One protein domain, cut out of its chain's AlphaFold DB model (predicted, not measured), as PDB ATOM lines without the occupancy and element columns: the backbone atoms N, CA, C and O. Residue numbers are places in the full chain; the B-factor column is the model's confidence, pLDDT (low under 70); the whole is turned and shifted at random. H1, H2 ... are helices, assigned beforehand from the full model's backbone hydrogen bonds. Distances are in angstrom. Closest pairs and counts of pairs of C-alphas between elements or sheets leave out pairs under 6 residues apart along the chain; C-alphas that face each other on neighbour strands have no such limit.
ATOM      1  N   GLU A  56     -62.831  10.984  38.469       37.69
ATOM      2  CA  GLU A  56     -61.852   9.912  38.740       37.69
ATOM      3  C   GLU A  56     -60.340  10.247  38.761       37.69
ATOM      4  O   GLU A  56     -59.524   9.477  38.271       37.69
ATOM      5  N   ILE A  57     -59.916  11.340  39.420       45.53
ATOM      6  CA  ILE A  57     -58.486  11.565  39.786       45.53
ATOM      7  C   ILE A  57     -58.209  11.299  41.283       45.53
ATOM      8  O   ILE A  57     -57.167  11.674  41.808       45.53
ATOM      9  N   THR A  58     -59.121  10.648  42.005       45.50
ATOM     10  CA  THR A  58     -58.837  10.194  43.380       45.50
ATOM     11  C   THR A  58     -57.988   8.919  43.378       45.50
ATOM     12  O   THR A  58     -56.959   8.890  44.043       45.50
ATOM     13  N   ASP A  59     -58.297   7.934  42.524       49.50
ATOM     14  CA  ASP A  59     -57.527   6.677  42.461       49.50
ATOM     15  C   ASP A  59     -56.087   6.880  41.960       49.50
ATOM     16  O   ASP A  59     -55.149   6.285  42.486       49.50
ATOM     17  N   GLY A  60     -55.865   7.744  40.964       52.38
ATOM     18  CA  GLY A  60     -54.528   7.952  40.388       52.38
ATOM     19  C   GLY A  60     -53.539   8.650  41.331       52.38
ATOM     20  O   GLY A  60     -52.344   8.344  41.307       52.38
ATOM     21  N   GLN A  61     -54.019   9.569  42.176       57.94
ATOM     22  CA  GLN A  61     -53.186  10.253  43.172       57.94
ATOM     23  C   GLN A  61     -52.854   9.327  44.345       57.94
ATOM     24  O   GLN A  61     -51.687   9.259  44.738       57.94
ATOM     25  N   ASP A  62     -53.830   8.553  44.827       64.69
ATOM     26  CA  ASP A  62     -53.612   7.562  45.884       64.69
ATOM     27  C   ASP A  62     -52.662   6.448  45.423       64.69
ATOM     28  O   ASP A  62     -51.685   6.147  46.109       64.69
ATOM     29  N   ILE A  63     -52.839   5.917  44.206       72.81
ATOM     30  CA  ILE A  63     -51.908   4.939  43.619       72.81
ATOM     31  C   ILE A  63     -50.504   5.538  43.484       72.81
ATOM     32  O   ILE A  63     -49.515   4.869  43.781       72.81
ATOM     33  N   THR A  64     -50.380   6.795  43.053       75.88
ATOM     34  CA  THR A  64     -49.057   7.416  42.902       75.88
ATOM     35  C   THR A  64     -48.367   7.628  44.244       75.88
ATOM     36  O   THR A  64     -47.161   7.385  44.349       75.88
ATOM     37  N   LYS A  65     -49.116   8.033  45.273       81.50
ATOM     38  CA  LYS A  65     -48.605   8.172  46.638       81.50
ATOM     39  C   LYS A  65     -48.143   6.826  47.195       81.50
ATOM     40  O   LYS A  65     -47.038   6.744  47.722       81.50
ATOM     41  N   GLU A  66     -48.928   5.767  47.021       84.06
ATOM     42  CA  GLU A  66     -48.556   4.416  47.458       84.06
ATOM     43  C   GLU A  66     -47.332   3.877  46.702       84.06
ATOM     44  O   GLU A  66     -46.401   3.342  47.305       84.06
ATOM     45  N   LEU A  67     -47.247   4.095  45.387       85.69
ATOM     46  CA  LEU A  67     -46.058   3.729  44.610       85.69
ATOM     47  C   LEU A  67     -44.818   4.521  45.040       85.69
ATOM     48  O   LEU A  67     -43.720   3.966  45.074       85.69
ATOM     49  N   LEU A  68     -44.981   5.798  45.389       88.62
ATOM     50  CA  LEU A  68     -43.902   6.625  45.921       88.62
ATOM     51  C   LEU A  68     -43.433   6.132  47.295       88.62
ATOM     52  O   LEU A  68     -42.227   6.075  47.528       88.62
ATOM     53  N   LYS A  69     -44.354   5.721  48.178       90.38
ATOM     54  CA  LYS A  69     -44.019   5.094  49.467       90.38
ATOM     55  C   LYS A  69     -43.163   3.848  49.271       90.38
ATOM     56  O   LYS A  69     -42.132   3.720  49.925       90.38
ATOM     57  N   LEU A  70     -43.553   2.967  48.351       91.38
ATOM     58  CA  LEU A  70     -42.799   1.750  48.041       91.38
ATOM     59  C   LEU A  70     -41.407   2.061  47.469       91.38
ATOM     60  O   LEU A  70     -40.418   1.453  47.882       91.38
ATOM     61  N   ASP A  71     -41.315   3.022  46.546       91.50
ATOM     62  CA  ASP A  71     -40.036   3.433  45.959       91.50
ATOM     63  C   ASP A  71     -39.098   4.054  47.022       91.50
ATOM     64  O   ASP A  71     -37.902   3.750  47.041       91.50
ATOM     65  N   LEU A  72     -39.630   4.857  47.955       93.75
ATOM     66  CA  LEU A  72     -38.870   5.416  49.080       93.75
ATOM     67  C   LEU A  72     -38.439   4.348  50.087       93.75
ATOM     68  O   LEU A  72     -37.290   4.359  50.516       93.75
ATOM     69  N   GLN A  73     -39.310   3.400  50.436       94.69
ATOM     70  CA  GLN A  73     -38.952   2.279  51.314       94.69
ATOM     71  C   GLN A  73     -37.788   1.465  50.743       94.69
ATOM     72  O   GLN A  73     -36.867   1.114  51.480       94.69
ATOM     73  N   ALA A  74     -37.772   1.226  49.429       94.56
ATOM     74  CA  ALA A  74     -36.638   0.582  48.772       94.56
ATOM     75  C   ALA A  74     -35.346   1.414  48.906       94.56
ATOM     76  O   ALA A  74     -34.291   0.862  49.214       94.56
ATOM     77  N   ALA A  75     -35.426   2.738  48.725       94.94
ATOM     78  CA  ALA A  75     -34.278   3.632  48.903       94.94
ATOM     79  C   ALA A  75     -33.755   3.642  50.351       94.94
ATOM     80  O   ALA A  75     -32.546   3.672  50.563       94.94
ATOM     81  N   ILE A  76     -34.657   3.581  51.333       96.06
ATOM     82  CA  ILE A  76     -34.339   3.540  52.765       96.06
ATOM     83  C   ILE A  76     -33.581   2.259  53.120       96.06
ATOM     84  O   ILE A  76     -32.564   2.326  53.809       96.06
ATOM     85  N   VAL A  77     -34.038   1.104  52.630       96.00
ATOM     86  CA  VAL A  77     -33.363  -0.182  52.869       96.00
ATOM     87  C   VAL A  77     -31.937  -0.150  52.320       96.00
ATOM     88  O   VAL A  77     -30.996  -0.421  53.062       96.00
ATOM     89  N   GLU A  78     -31.759   0.267  51.064       94.38
ATOM     90  CA  GLU A  78     -30.427   0.381  50.446       94.38
ATOM     91  C   GLU A  78     -29.536   1.398  51.173       94.38
ATOM     92  O   GLU A  78     -28.325   1.217  51.272       94.38
ATOM     93  N   ALA A  79     -30.114   2.468  51.717       94.69
ATOM     94  CA  ALA A  79     -29.375   3.438  52.509       94.69
ATOM     95  C   ALA A  79     -28.925   2.887  53.865       94.69
ATOM     96  O   ALA A  79     -27.784   3.133  54.255       94.69
ATOM     97  N   TYR A  80     -29.765   2.111  54.554       96.19
ATOM     98  CA  TYR A  80     -29.396   1.461  55.814       96.19
ATOM     99  C   TYR A  80     -28.284   0.424  55.651       96.19
ATOM    100  O   TYR A  80     -27.498   0.234  56.579       96.19
ATOM    101  N   GLU A  81     -28.171  -0.208  54.480       94.00
ATOM    102  CA  GLU A  81     -27.036  -1.085  54.169       94.00
ATOM    103  C   GLU A  81     -25.700  -0.325  54.074       94.00
ATOM    104  O   GLU A  81     -24.636  -0.928  54.221       94.00
ATOM    105  N   ILE A  82     -25.739   0.991  53.845       92.00
ATOM    106  CA  ILE A  82     -24.557   1.849  53.703       92.00
ATOM    107  C   ILE A  82     -24.240   2.565  55.018       92.00
ATOM    108  O   ILE A  82     -23.114   2.487  55.509       92.00
ATOM    109  N   ASP A  83     -25.214   3.295  55.564       92.94
ATOM    110  CA  ASP A  83     -25.080   4.097  56.780       92.94
ATOM    111  C   ASP A  83     -26.453   4.305  57.439       92.94
ATOM    112  O   ASP A  83     -27.418   4.744  56.812       92.94
ATOM    113  N   ILE A  84     -26.516   4.066  58.750       94.31
ATOM    114  CA  ILE A  84     -27.702   4.305  59.579       94.31
ATOM    115  C   ILE A  84     -28.177   5.757  59.480       94.31
ATOM    116  O   ILE A  84     -29.378   6.010  59.399       94.31
ATOM    117  N   LYS A  85     -27.252   6.723  59.470       93.81
ATOM    118  CA  LYS A  85     -27.606   8.145  59.376       93.81
ATOM    119  C   LYS A  85     -28.230   8.481  58.031       93.81
ATOM    120  O   LYS A  85     -29.183   9.252  57.987       93.81
ATOM    121  N   LEU A  86     -27.720   7.883  56.955       92.31
ATOM    122  CA  LEU A  86     -28.285   8.064  55.625       92.31
ATOM    123  C   LEU A  86     -29.689   7.462  55.543       92.31
ATOM    124  O   LEU A  86     -30.603   8.123  55.059       92.31
ATOM    125  N   GLY A  87     -29.877   6.246  56.065       93.75
ATOM    126  CA  GLY A  87     -31.195   5.613  56.123       93.75
ATOM    127  C   GLY A  87     -32.213   6.448  56.903       93.75
ATOM    128  O   GLY A  87     -33.306   6.687  56.398       93.75
ATOM    129  N   ASN A  88     -31.831   6.982  58.070       94.31
ATOM    130  CA  ASN A  88     -32.690   7.878  58.855       94.31
ATOM    131  C   ASN A  88     -33.046   9.161  58.088       94.31
ATOM    132  O   ASN A  88     -34.208   9.543  58.055       94.31
ATOM    133  N   SER A  89     -32.071   9.782  57.417       93.44
ATOM    134  CA  SER A  89     -32.288  10.996  56.616       93.44
ATOM    135  C   SER A  89     -33.296  10.775  55.483       93.44
ATOM    136  O   SER A  89     -34.134  11.628  55.214       93.44
ATOM    137  N   ILE A  90     -33.260   9.616  54.817       93.62
ATOM    138  CA  ILE A  90     -34.237   9.288  53.764       93.62
ATOM    139  C   ILE A  90     -35.591   8.898  54.371       93.62
ATOM    140  O   ILE A  90     -36.635   9.214  53.800       93.62
ATOM    141  N   TYR A  91     -35.592   8.243  55.534       93.88
ATOM    142  CA  TYR A  91     -36.814   7.921  56.269       93.88
ATOM    143  C   TYR A  91     -37.592   9.179  56.675       93.88
ATOM    144  O   TYR A  91     -38.808   9.207  56.512       93.88
ATOM    145  N   GLU A  92     -36.908  10.247  57.087       92.38
ATOM    146  CA  GLU A  92     -37.543  11.544  57.364       92.38
ATOM    147  C   GLU A  92     -38.327  12.063  56.145       92.38
ATOM    148  O   GLU A  92     -39.457  12.521  56.289       92.38
ATOM    149  N   VAL A  93     -37.796  11.899  54.925       91.50
ATOM    150  CA  VAL A  93     -38.500  12.260  53.676       91.50
ATOM    151  C   VAL A  93     -39.748  11.413  53.453       91.50
ATOM    152  O   VAL A  93     -40.763  11.906  52.961       91.50
ATOM    153  N   TYR A  94     -39.681  10.130  53.799       92.00
ATOM    154  CA  TYR A  94     -40.825   9.228  53.726       92.00
ATOM    155  C   TYR A  94     -41.930   9.638  54.703       92.00
ATOM    156  O   TYR A  94     -43.098   9.650  54.316       92.00
ATOM    157  N   GLU A  95     -41.588  10.031  55.931       90.75
ATOM    158  CA  GLU A  95     -42.581  10.460  56.922       90.75
ATOM    159  C   GLU A  95     -43.370  11.695  56.467       90.75
ATOM    160  O   GLU A  95     -44.564  11.801  56.753       90.75
ATOM    161  N   LEU A  96     -42.755  12.580  55.673       87.06
ATOM    162  CA  LEU A  96     -43.437  13.742  55.091       87.06
ATOM    163  C   LEU A  96     -44.647  13.363  54.228       87.06
ATOM    164  O   LEU A  96     -45.517  14.209  54.025       87.06
ATOM    165  N   LEU A  97     -44.740  12.127  53.725       84.12
ATOM    166  CA  LEU A  97     -45.889  11.669  52.939       84.12
ATOM    167  C   LEU A  97     -47.160  11.490  53.766       84.12
ATOM    168  O   LEU A  97     -48.247  11.539  53.194       84.12
ATOM    169  N   ASP A  98     -47.058  11.294  55.077       81.69
ATOM    170  CA  ASP A  98     -48.216  11.049  55.944       81.69
ATOM    171  C   ASP A  98     -48.426  12.151  56.994       81.69
ATOM    172  O   ASP A  98     -49.401  12.115  57.742       81.69
ATOM    173  N   GLN A  99     -47.565  13.172  57.018       76.19
ATOM    174  CA  GLN A  99     -47.715  14.327  57.903       76.19
ATOM    175  C   GLN A  99     -48.812  15.294  57.439       76.19
ATOM    176  O   GLN A  99     -48.954  15.592  56.252       76.19
ATOM    177  N   GLU A 100     -49.567  15.832  58.399       67.38
ATOM    178  CA  GLU A 100     -50.462  16.961  58.147       67.38
ATOM    179  C   GLU A 100     -49.642  18.229  57.882       67.38
ATOM    180  O   GLU A 100     -48.754  18.594  58.655       67.38
ATOM    181  N   MET A 101     -49.949  18.922  56.782       64.62
ATOM    182  CA  MET A 101     -49.239  20.147  56.422       64.62
ATOM    183  C   MET A 101     -49.584  21.278  57.397       64.62
ATOM    184  O   MET A 101     -50.767  21.556  57.615       64.62
ATOM    185  N   PRO A 102     -48.586  21.990  57.952       59.25
ATOM    186  CA  PRO A 102     -48.869  23.146  58.781       59.25
ATOM    187  C   PRO A 102     -49.544  24.236  57.927       59.25
ATOM    188  O   PRO A 102     -49.118  24.487  56.798       59.25
ATOM    189  N   PRO A 103     -50.562  24.937  58.460       50.50
ATOM    190  CA  PRO A 103     -51.464  25.794  57.680       50.50
ATOM    191  C   PRO A 103     -50.813  27.026  57.020       50.50
ATOM    192  O   PRO A 103     -51.493  27.746  56.299       50.50
ATOM    193  N   ASN A 104     -49.520  27.283  57.250       55.41
ATOM    194  CA  ASN A 104     -48.792  28.459  56.758       55.41
ATOM    195  C   ASN A 104     -47.425  28.114  56.134       55.41
ATOM    196  O   ASN A 104     -46.501  28.929  56.194       55.41
ATOM    197  N   LEU A 105     -47.249  26.912  55.574       55.50
ATOM    198  CA  LEU A 105     -45.968  26.555  54.964       55.50
ATOM    199  C   LEU A 105     -45.782  27.273  53.618       55.50
ATOM    200  O   LEU A 105     -46.511  27.028  52.663       55.50
ATOM    201  N   GLN A 106     -44.789  28.161  53.533       52.56
ATOM    202  CA  GLN A 106     -44.326  28.695  52.252       52.56
ATOM    203  C   GLN A 106     -43.354  27.697  51.632       52.56
ATOM    204  O   GLN A 106     -42.246  27.513  52.131       52.56
ATOM    205  N   ILE A 107     -43.773  27.048  50.552       57.84
ATOM    206  CA  ILE A 107     -42.958  26.051  49.864       57.84
ATOM    207  C   ILE A 107     -42.352  26.679  48.613       57.84
ATOM    208  O   ILE A 107     -43.056  27.156  47.722       57.84
ATOM    209  N   TYR A 108     -41.022  26.710  48.576       54.91
ATOM    210  CA  TYR A 108     -40.250  27.282  47.479       54.91
ATOM    211  C   TYR A 108     -40.181  26.325  46.285       54.91
ATOM    212  O   TYR A 108     -40.269  25.112  46.424       54.91
ATOM    213  N   SER A 109     -39.984  26.857  45.080       62.47
ATOM    214  CA  SER A 109     -39.736  26.023  43.903       62.47
ATOM    215  C   SER A 109     -38.321  25.443  43.933       62.47
ATOM    216  O   SER A 109     -37.360  26.194  44.104       62.47
ATOM    217  N   CYS A 110     -38.176  24.146  43.665       70.75
ATOM    218  CA  CYS A 110     -36.886  23.509  43.397       70.75
ATOM    219  C   CYS A 110     -36.730  23.148  41.909       70.75
ATOM    220  O   CYS A 110     -37.692  22.730  41.255       70.75
ATOM    221  N   ASP A 111     -35.505  23.242  41.379       74.81
ATOM    222  CA  ASP A 111     -35.177  22.768  40.029       74.81
ATOM    223  C   ASP A 111     -34.852  21.264  40.045       74.81
ATOM    224  O   ASP A 111     -33.705  20.839  40.176       74.81
ATOM    225  N   ALA A 112     -35.892  20.437  39.927       80.38
ATOM    226  CA  ALA A 112     -35.740  18.983  39.863       80.38
ATOM    227  C   ALA A 112     -34.999  18.515  38.594       80.38
ATOM    228  O   ALA A 112     -34.343  17.471  38.615       80.38
ATOM    229  N   ASN A 113     -35.069  19.280  37.499       81.69
ATOM    230  CA  ASN A 113     -34.446  18.900  36.230       81.69
ATOM    231  C   ASN A 113     -32.921  18.978  36.309       81.69
ATOM    232  O   ASN A 113     -32.231  18.151  35.707       81.69
ATOM    233  N   GLU A 114     -32.391  19.919  37.092       83.56
ATOM    234  CA  GLU A 114     -30.957  20.015  37.376       83.56
ATOM    235  C   GLU A 114     -30.409  18.694  37.934       83.56
ATOM    236  O   GLU A 114     -29.392  18.186  37.470       83.56
ATOM    237  N   VAL A 115     -31.107  18.090  38.897       83.69
ATOM    238  CA  VAL A 115     -30.674  16.839  39.530       83.69
ATOM    239  C   VAL A 115     -30.922  15.633  38.628       83.69
ATOM    240  O   VAL A 115     -30.041  14.779  38.483       83.69
ATOM    241  N   LEU A 116     -32.099  15.553  38.003       86.31
ATOM    242  CA  LEU A 116     -32.472  14.434  37.133       86.31
ATOM    243  C   LEU A 116     -31.541  14.316  35.919       86.31
ATOM    244  O   LEU A 116     -31.152  13.204  35.561       86.31
ATOM    245  N   SER A 117     -31.115  15.445  35.347       84.94
ATOM    246  CA  SER A 117     -30.247  15.484  34.162       84.94
ATOM    247  C   SER A 117     -28.789  15.085  34.422       84.94
ATOM    248  O   SER A 117     -28.091  14.724  33.473       84.94
ATOM    249  N   LYS A 118     -28.309  15.097  35.678       85.12
ATOM    250  CA  LYS A 118     -26.922  14.704  35.983       85.12
ATOM    251  C   LYS A 118     -26.697  13.210  35.675       85.12
ATOM    252  O   LYS A 118     -27.357  12.364  36.290       85.12
ATOM    253  N   PRO A 119     -25.776  12.851  34.764       81.00
ATOM    254  CA  PRO A 119     -25.592  11.467  34.342       81.00
ATOM    255  C   PRO A 119     -24.937  10.621  35.437       81.00
ATOM    256  O   PRO A 119     -24.028  11.070  36.130       81.00
ATOM    257  N   ILE A 120     -25.375   9.367  35.552       82.31
ATOM    258  CA  ILE A 120     -24.737   8.347  36.392       82.31
ATOM    259  C   ILE A 120     -23.931   7.439  35.462       82.31
ATOM    260  O   ILE A 120     -24.479   6.825  34.546       82.31
ATOM    261  N   THR A 121     -22.616   7.382  35.660       82.44
ATOM    262  CA  THR A 121     -21.700   6.588  34.833       82.44
ATOM    263  C   THR A 121     -21.460   5.203  35.439       82.44
ATOM    264  O   THR A 121     -21.686   4.956  36.626       82.44
ATOM    265  N   LYS A 122     -20.925   4.274  34.638       77.69
ATOM    266  CA  LYS A 122     -20.549   2.934  35.124       77.69
ATOM    267  C   LYS A 122     -19.511   2.965  36.248       77.69
ATOM    268  O   LYS A 122     -19.492   2.063  37.076       77.69
ATOM    269  N   GLU A 123     -18.652   3.981  36.275       75.56
ATOM    270  CA  GLU A 123     -17.655   4.150  37.334       75.56
ATOM    271  C   GLU A 123     -18.306   4.606  38.639       75.56
ATOM    272  O   GLU A 123     -17.993   4.055  39.692       75.56
ATOM    273  N   THR A 124     -19.285   5.513  38.570       80.56
ATOM    274  CA  THR A 124     -20.032   5.966  39.755       80.56
ATOM    275  C   THR A 124     -20.859   4.856  40.408       80.56
ATOM    276  O   THR A 124     -20.964   4.815  41.629       80.56
ATOM    277  N   LEU A 125     -21.341   3.875  39.632       79.31
ATOM    278  CA  LEU A 125     -22.069   2.705  40.151       79.31
ATOM    279  C   LEU A 125     -21.242   1.804  41.080       79.31
ATOM    280  O   LEU A 125     -21.809   0.956  41.765       79.31
ATOM    281  N   ARG A 126     -19.911   1.952  41.103       83.12
ATOM    282  CA  ARG A 126     -19.055   1.213  42.042       83.12
ATOM    283  C   ARG A 126     -19.216   1.702  43.478       83.12
ATOM    284  O   ARG A 126     -18.946   0.938  44.400       83.12
ATOM    285  N   ASN A 127     -19.639   2.951  43.669       87.25
ATOM    286  CA  ASN A 127     -19.953   3.481  44.984       87.25
ATOM    287  C   ASN A 127     -21.405   3.100  45.334       87.25
ATOM    288  O   ASN A 127     -22.322   3.478  44.597       87.25
ATOM    289  N   PRO A 128     -21.641   2.377  46.445       86.56
ATOM    290  CA  PRO A 128     -22.974   1.903  46.808       86.56
ATOM    291  C   PRO A 128     -23.984   3.046  46.995       86.56
ATOM    292  O   PRO A 128     -25.157   2.857  46.678       86.56
ATOM    293  N   LYS A 129     -23.541   4.260  47.369       89.69
ATOM    294  CA  LYS A 129     -24.406   5.451  47.465       89.69
ATOM    295  C   LYS A 129     -25.152   5.742  46.161       89.69
ATOM    296  O   LYS A 129     -26.284   6.214  46.190       89.69
ATOM    297  N   TYR A 130     -24.571   5.427  45.002       90.44
ATOM    298  CA  TYR A 130     -25.217   5.701  43.716       90.44
ATOM    299  C   TYR A 130     -26.427   4.806  43.439       90.44
ATOM    300  O   TYR A 130     -27.298   5.211  42.671       90.44
ATOM    301  N   LYS A 131     -26.542   3.640  44.089       90.12
ATOM    302  CA  LYS A 131     -27.786   2.856  44.054       90.12
ATOM    303  C   LYS A 131     -28.928   3.619  44.721       90.12
ATOM    304  O   LYS A 131     -30.001   3.745  44.135       90.12
ATOM    305  N   VAL A 132     -28.657   4.208  45.886       92.44
ATOM    306  CA  VAL A 132     -29.604   5.068  46.607       92.44
ATOM    307  C   VAL A 132     -29.982   6.274  45.745       92.44
ATOM    308  O   VAL A 132     -31.162   6.533  45.541       92.44
ATOM    309  N   ILE A 133     -29.003   6.951  45.134       92.38
ATOM    310  CA  ILE A 133     -29.251   8.094  44.235       92.38
ATOM    311  C   ILE A 133     -30.178   7.715  43.070       92.38
ATOM    312  O   ILE A 133     -31.067   8.489  42.725       92.38
ATOM    313  N   ILE A 134     -30.007   6.535  42.464       91.50
ATOM    314  CA  ILE A 134     -30.885   6.060  41.381       91.50
ATOM    315  C   ILE A 134     -32.325   5.906  41.871       91.50
ATOM    316  O   ILE A 134     -33.253   6.353  41.194       91.50
ATOM    317  N   LEU A 135     -32.515   5.304  43.045       93.12
ATOM    318  CA  LEU A 135     -33.841   5.111  43.630       93.12
ATOM    319  C   LEU A 135     -34.498   6.449  43.985       93.12
ATOM    320  O   LEU A 135     -35.662   6.667  43.651       93.12
ATOM    321  N   LEU A 136     -33.746   7.390  44.556       93.19
ATOM    322  CA  LEU A 136     -34.249   8.733  44.849       93.19
ATOM    323  C   LEU A 136     -34.593   9.515  43.571       93.19
ATOM    324  O   LEU A 136     -35.632  10.171  43.510       93.19
ATOM    325  N   LYS A 137     -33.787   9.401  42.506       91.19
ATOM    326  CA  LYS A 137     -34.108   9.994  41.196       91.19
ATOM    327  C   LYS A 137     -35.372   9.399  40.582       91.19
ATOM    328  O   LYS A 137     -36.155  10.133  39.982       91.19
ATOM    329  N   LYS A 138     -35.601   8.094  40.755       91.00
ATOM    330  CA  LYS A 138     -36.848   7.435  40.343       91.00
ATOM    331  C   LYS A 138     -38.051   8.015  41.097       91.00
ATOM    332  O   LYS A 138     -39.038   8.371  40.457       91.00
ATOM    333  N   CYS A 139     -37.939   8.181  42.419       91.31
ATOM    334  CA  CYS A 139     -38.965   8.837  43.240       91.31
ATOM    335  C   CYS A 139     -39.257  10.260  42.735       91.31
ATOM    336  O   CYS A 139     -40.410  10.628  42.517       91.31
ATOM    337  N   LEU A 140     -38.203  11.042  42.484       89.94
ATOM    338  CA  LEU A 140     -38.310  12.420  42.013       89.94
ATOM    339  C   LEU A 140     -38.973  12.523  40.629       89.94
ATOM    340  O   LEU A 140     -39.813  13.401  40.428       89.94
ATOM    341  N   SER A 141     -38.643  11.623  39.694       88.38
ATOM    342  CA  SER A 141     -39.291  11.558  38.372       88.38
ATOM    343  C   SER A 141     -40.791  11.320  38.507       88.38
ATOM    344  O   SER A 141     -41.582  12.061  37.930       88.38
ATOM    345  N   ARG A 142     -41.182  10.355  39.351       86.44
ATOM    346  CA  ARG A 142     -42.588  10.030  39.607       86.44
ATOM    347  C   ARG A 142     -43.365  11.237  40.130       86.44
ATOM    348  O   ARG A 142     -44.457  11.507  39.649       86.44
ATOM    349  N   ILE A 143     -42.799  11.998  41.069       83.81
ATOM    350  CA  ILE A 143     -43.449  13.214  41.587       83.81
ATOM    351  C   ILE A 143     -43.578  14.289  40.501       83.81
ATOM    352  O   ILE A 143     -44.568  15.014  40.468       83.81
ATOM    353  N   CYS A 144     -42.600  14.400  39.598       80.06
ATOM    354  CA  CYS A 144     -42.645  15.375  38.505       80.06
ATOM    355  C   CYS A 144     -43.683  15.037  37.421       80.06
ATOM    356  O   CYS A 144     -44.096  15.937  36.694       80.06
ATOM    357  N   GLU A 145     -44.109  13.777  37.314       76.12
ATOM    358  CA  GLU A 145     -45.136  13.319  36.367       76.12
ATOM    359  C   GLU A 145     -46.572  13.609  36.844       76.12
ATOM    360  O   GLU A 145     -47.507  13.585  36.041       76.12
ATOM    361  N   VAL A 146     -46.767  13.929  38.128       70.31
ATOM    362  CA  VAL A 146     -48.088  14.218  38.707       70.31
ATOM    363  C   VAL A 146     -48.421  15.706  38.581       70.31
ATOM    364  O   VAL A 146     -47.622  16.570  38.938       70.31
ATOM    365  N   GLN A 147     -49.641  16.028  38.127       54.22
ATOM    366  CA  GLN A 147     -50.184  17.383  38.258       54.22
ATOM    367  C   GLN A 147     -50.508  17.650  39.733       54.22
ATOM    368  O   GLN A 147     -51.441  17.088  40.305       54.22
ATOM    369  N   LEU A 148     -49.669  18.470  40.362       54.28
ATOM    370  CA  LEU A 148     -49.680  18.765  41.794       54.28
ATOM    371  C   LEU A 148     -50.820  19.729  42.154       54.28
ATOM    372  O   LEU A 148     -50.593  20.915  42.387       54.28
ATOM    373  N   ASP A 149     -52.051  19.222  42.215       47.66
ATOM    374  CA  ASP A 149     -53.186  19.973  42.771       47.66
ATOM    375  C   ASP A 149     -53.192  19.968  44.315       47.66
ATOM    376  O   ASP A 149     -53.750  20.873  44.939       47.66
ATOM    377  N   SER A 150     -52.486  19.024  44.957       49.78
ATOM    378  CA  SER A 150     -52.160  19.066  46.390       49.78
ATOM    379  C   SER A 150     -50.934  19.963  46.602       49.78
ATOM    380  O   SER A 150     -49.805  19.482  46.726       49.78
ATOM    381  N   LYS A 151     -51.150  21.280  46.549       54.19
ATOM    382  CA  LYS A 151     -50.109  22.306  46.349       54.19
ATOM    383  C   LYS A 151     -48.903  22.276  47.293       54.19
ATOM    384  O   LYS A 151     -47.874  22.825  46.911       54.19
ATOM    385  N   ASP A 152     -48.972  21.590  48.433       64.50
ATOM    386  CA  ASP A 152     -47.975  21.780  49.483       64.50
ATOM    387  C   ASP A 152     -47.182  20.500  49.845       64.50
ATOM    388  O   ASP A 152     -45.953  20.490  49.798       64.50
ATOM    389  N   GLN A 153     -47.829  19.365  50.115       75.00
ATOM    390  CA  GLN A 153     -47.123  18.189  50.658       75.00
ATOM    391  C   GLN A 153     -46.164  17.507  49.671       75.00
ATOM    392  O   GLN A 153     -44.987  17.313  49.965       75.00
ATOM    393  N   LEU A 154     -46.639  17.162  48.472       79.81
ATOM    394  CA  LEU A 154     -45.790  16.520  47.463       79.81
ATOM    395  C   LEU A 154     -44.700  17.467  46.942       79.81
ATOM    396  O   LEU A 154     -43.632  17.009  46.546       79.81
ATOM    397  N   ASN A 155     -44.937  18.781  46.991       78.19
ATOM    398  CA  ASN A 155     -43.906  19.775  46.702       78.19
ATOM    399  C   ASN A 155     -42.829  19.810  47.789       78.19
ATOM    400  O   ASN A 155     -41.650  19.893  47.456       78.19
ATOM    401  N   LEU A 156     -43.201  19.687  49.065       80.44
ATOM    402  CA  LEU A 156     -42.234  19.566  50.154       80.44
ATOM    403  C   LEU A 156     -41.373  18.303  49.996       80.44
ATOM    404  O   LEU A 156     -40.149  18.388  50.023       80.44
ATOM    405  N   VAL A 157     -42.001  17.153  49.729       86.69
ATOM    406  CA  VAL A 157     -41.291  15.888  49.463       86.69
ATOM    407  C   VAL A 157     -40.360  16.024  48.257       86.69
ATOM    408  O   VAL A 157     -39.232  15.542  48.283       86.69
ATOM    409  N   LYS A 158     -40.802  16.712  47.199       86.06
ATOM    410  CA  LYS A 158     -39.988  16.983  46.010       86.06
ATOM    411  C   LYS A 158     -38.723  17.778  46.344       86.06
ATOM    412  O   LYS A 158     -37.656  17.436  45.841       86.06
ATOM    413  N   ILE A 159     -38.846  18.827  47.156       83.75
ATOM    414  CA  ILE A 159     -37.711  19.661  47.578       83.75
ATOM    415  C   ILE A 159     -36.734  18.830  48.392       83.75
ATOM    416  O   ILE A 159     -35.548  18.803  48.075       83.75
ATOM    417  N   GLU A 160     -37.242  18.098  49.380       88.94
ATOM    418  CA  GLU A 160     -36.390  17.301  50.249       88.94
ATOM    419  C   GLU A 160     -35.678  16.193  49.455       88.94
ATOM    420  O   GLU A 160     -34.480  15.987  49.614       88.94
ATOM    421  N   LEU A 161     -36.354  15.551  48.497       90.44
ATOM    422  CA  LEU A 161     -35.716  14.607  47.574       90.44
ATOM    423  C   LEU A 161     -34.583  15.244  46.761       90.44
ATOM    424  O   LEU A 161     -33.530  14.629  46.595       90.44
ATOM    425  N   VAL A 162     -34.783  16.458  46.242       88.56
ATOM    426  CA  VAL A 162     -33.737  17.194  45.514       88.56
ATOM    427  C   VAL A 162     -32.531  17.445  46.418       88.56
ATOM    428  O   VAL A 162     -31.399  17.198  45.995       88.56
ATOM    429  N   ASP A 163     -32.759  17.870  47.657       89.00
ATOM    430  CA  ASP A 163     -31.689  18.170  48.608       89.00
ATOM    431  C   ASP A 163     -30.940  16.910  49.060       89.00
ATOM    432  O   ASP A 163     -29.707  16.912  49.096       89.00
ATOM    433  N   GLN A 164     -31.642  15.803  49.314       91.00
ATOM    434  CA  GLN A 164     -31.012  14.515  49.624       91.00
ATOM    435  C   GLN A 164     -30.144  14.011  48.467       91.00
ATOM    436  O   GLN A 164     -29.017  13.556  48.682       91.00
ATOM    437  N   ILE A 165     -30.622  14.129  47.223       91.06
ATOM    438  CA  ILE A 165     -29.824  13.727  46.061       91.06
ATOM    439  C   ILE A 165     -28.597  14.631  45.904       91.06
ATOM    440  O   ILE A 165     -27.517  14.119  45.617       91.06
ATOM    441  N   ARG A 166     -28.722  15.951  46.103       89.56
ATOM    442  CA  ARG A 166     -27.575  16.873  46.032       89.56
ATOM    443  C   ARG A 166     -26.492  16.507  47.040       89.56
ATOM    444  O   ARG A 166     -25.356  16.304  46.623       89.56
ATOM    445  N   LYS A 167     -26.859  16.318  48.313       90.06
ATOM    446  CA  LYS A 167     -25.928  15.897  49.377       90.06
ATOM    447  C   LYS A 167     -25.160  14.634  48.976       90.06
ATOM    448  O   LYS A 167     -23.937  14.603  49.007       90.06
ATOM    449  N   LEU A 168     -25.874  13.618  48.489       88.31
ATOM    450  CA  LEU A 168     -25.271  12.352  48.062       88.31
ATOM    451  C   LEU A 168     -24.371  12.452  46.824       88.31
ATOM    452  O   LEU A 168     -23.545  11.567  46.609       88.31
ATOM    453  N   MET A 169     -24.560  13.466  45.979       85.38
ATOM    454  CA  MET A 169     -23.722  13.694  44.799       85.38
ATOM    455  C   MET A 169     -22.477  14.537  45.104       85.38
ATOM    456  O   MET A 169     -21.534  14.500  44.315       85.38
TER     457      MET A 169
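Overview. This is residues 56 to 169 of the 171 residues of an uncharacterized protein of Companilactobacillus bobalius (UniProt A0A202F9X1). Two helical hairpins, H1 with H2 and H4 with H5, stand side by side as a four-helix bundle, and short H3 packs on the outside of H4 and H5. The 114 printed residues hold five named helices, H1 to H5 in order, and no named strand: all helix, compact, radius of gyration of the C-alphas 14.1 A, spans 43 by 28 by 27 A.

Arrangement. H1, residues 58 to 80, touches H2, residues 84 to 95, opposite ways at a shallow tilt of 8 degrees; their closest C-alphas, Tyr 80 and Gly 87, are 4.5 A apart. H4, residues 129 to 145, touches H5, residues 153 to 169, opposite ways at a shallow 28 degrees, closest C-alphas Ile 133 and Ile 165, 5.9 A. H1 touches H4, closest C-alphas Ala 75 and Val 132, 5.4 A. H2 touches H5 with residues 89 to 94 alone, closest C-alphas Val 93 and Val 157, 6.2 A. H3, residues 112 to 117, touches H4 at a steep 54 degrees, closest C-alphas Leu 116 and Lys 137, 6.2 A. Every O i to N i+4 pair is within hydrogen-bond range in H1, H3, H4 and H5, and 7 of 8 in H2.

Along the chain. H1 spans 33.1 A from C-alpha 58 at (-58.837, 10.194, 43.380), H4 24.8 A, and H5 24.5 A to C-alpha 169 at (-23.722, 13.694, 44.799).

Size, cuts and confidence. The printed part has no cut. The links H2 to H3 and H3 to H4 are long. Confidence is under 70 at residues 56 to 62, 100 to 109 and 147 to 152.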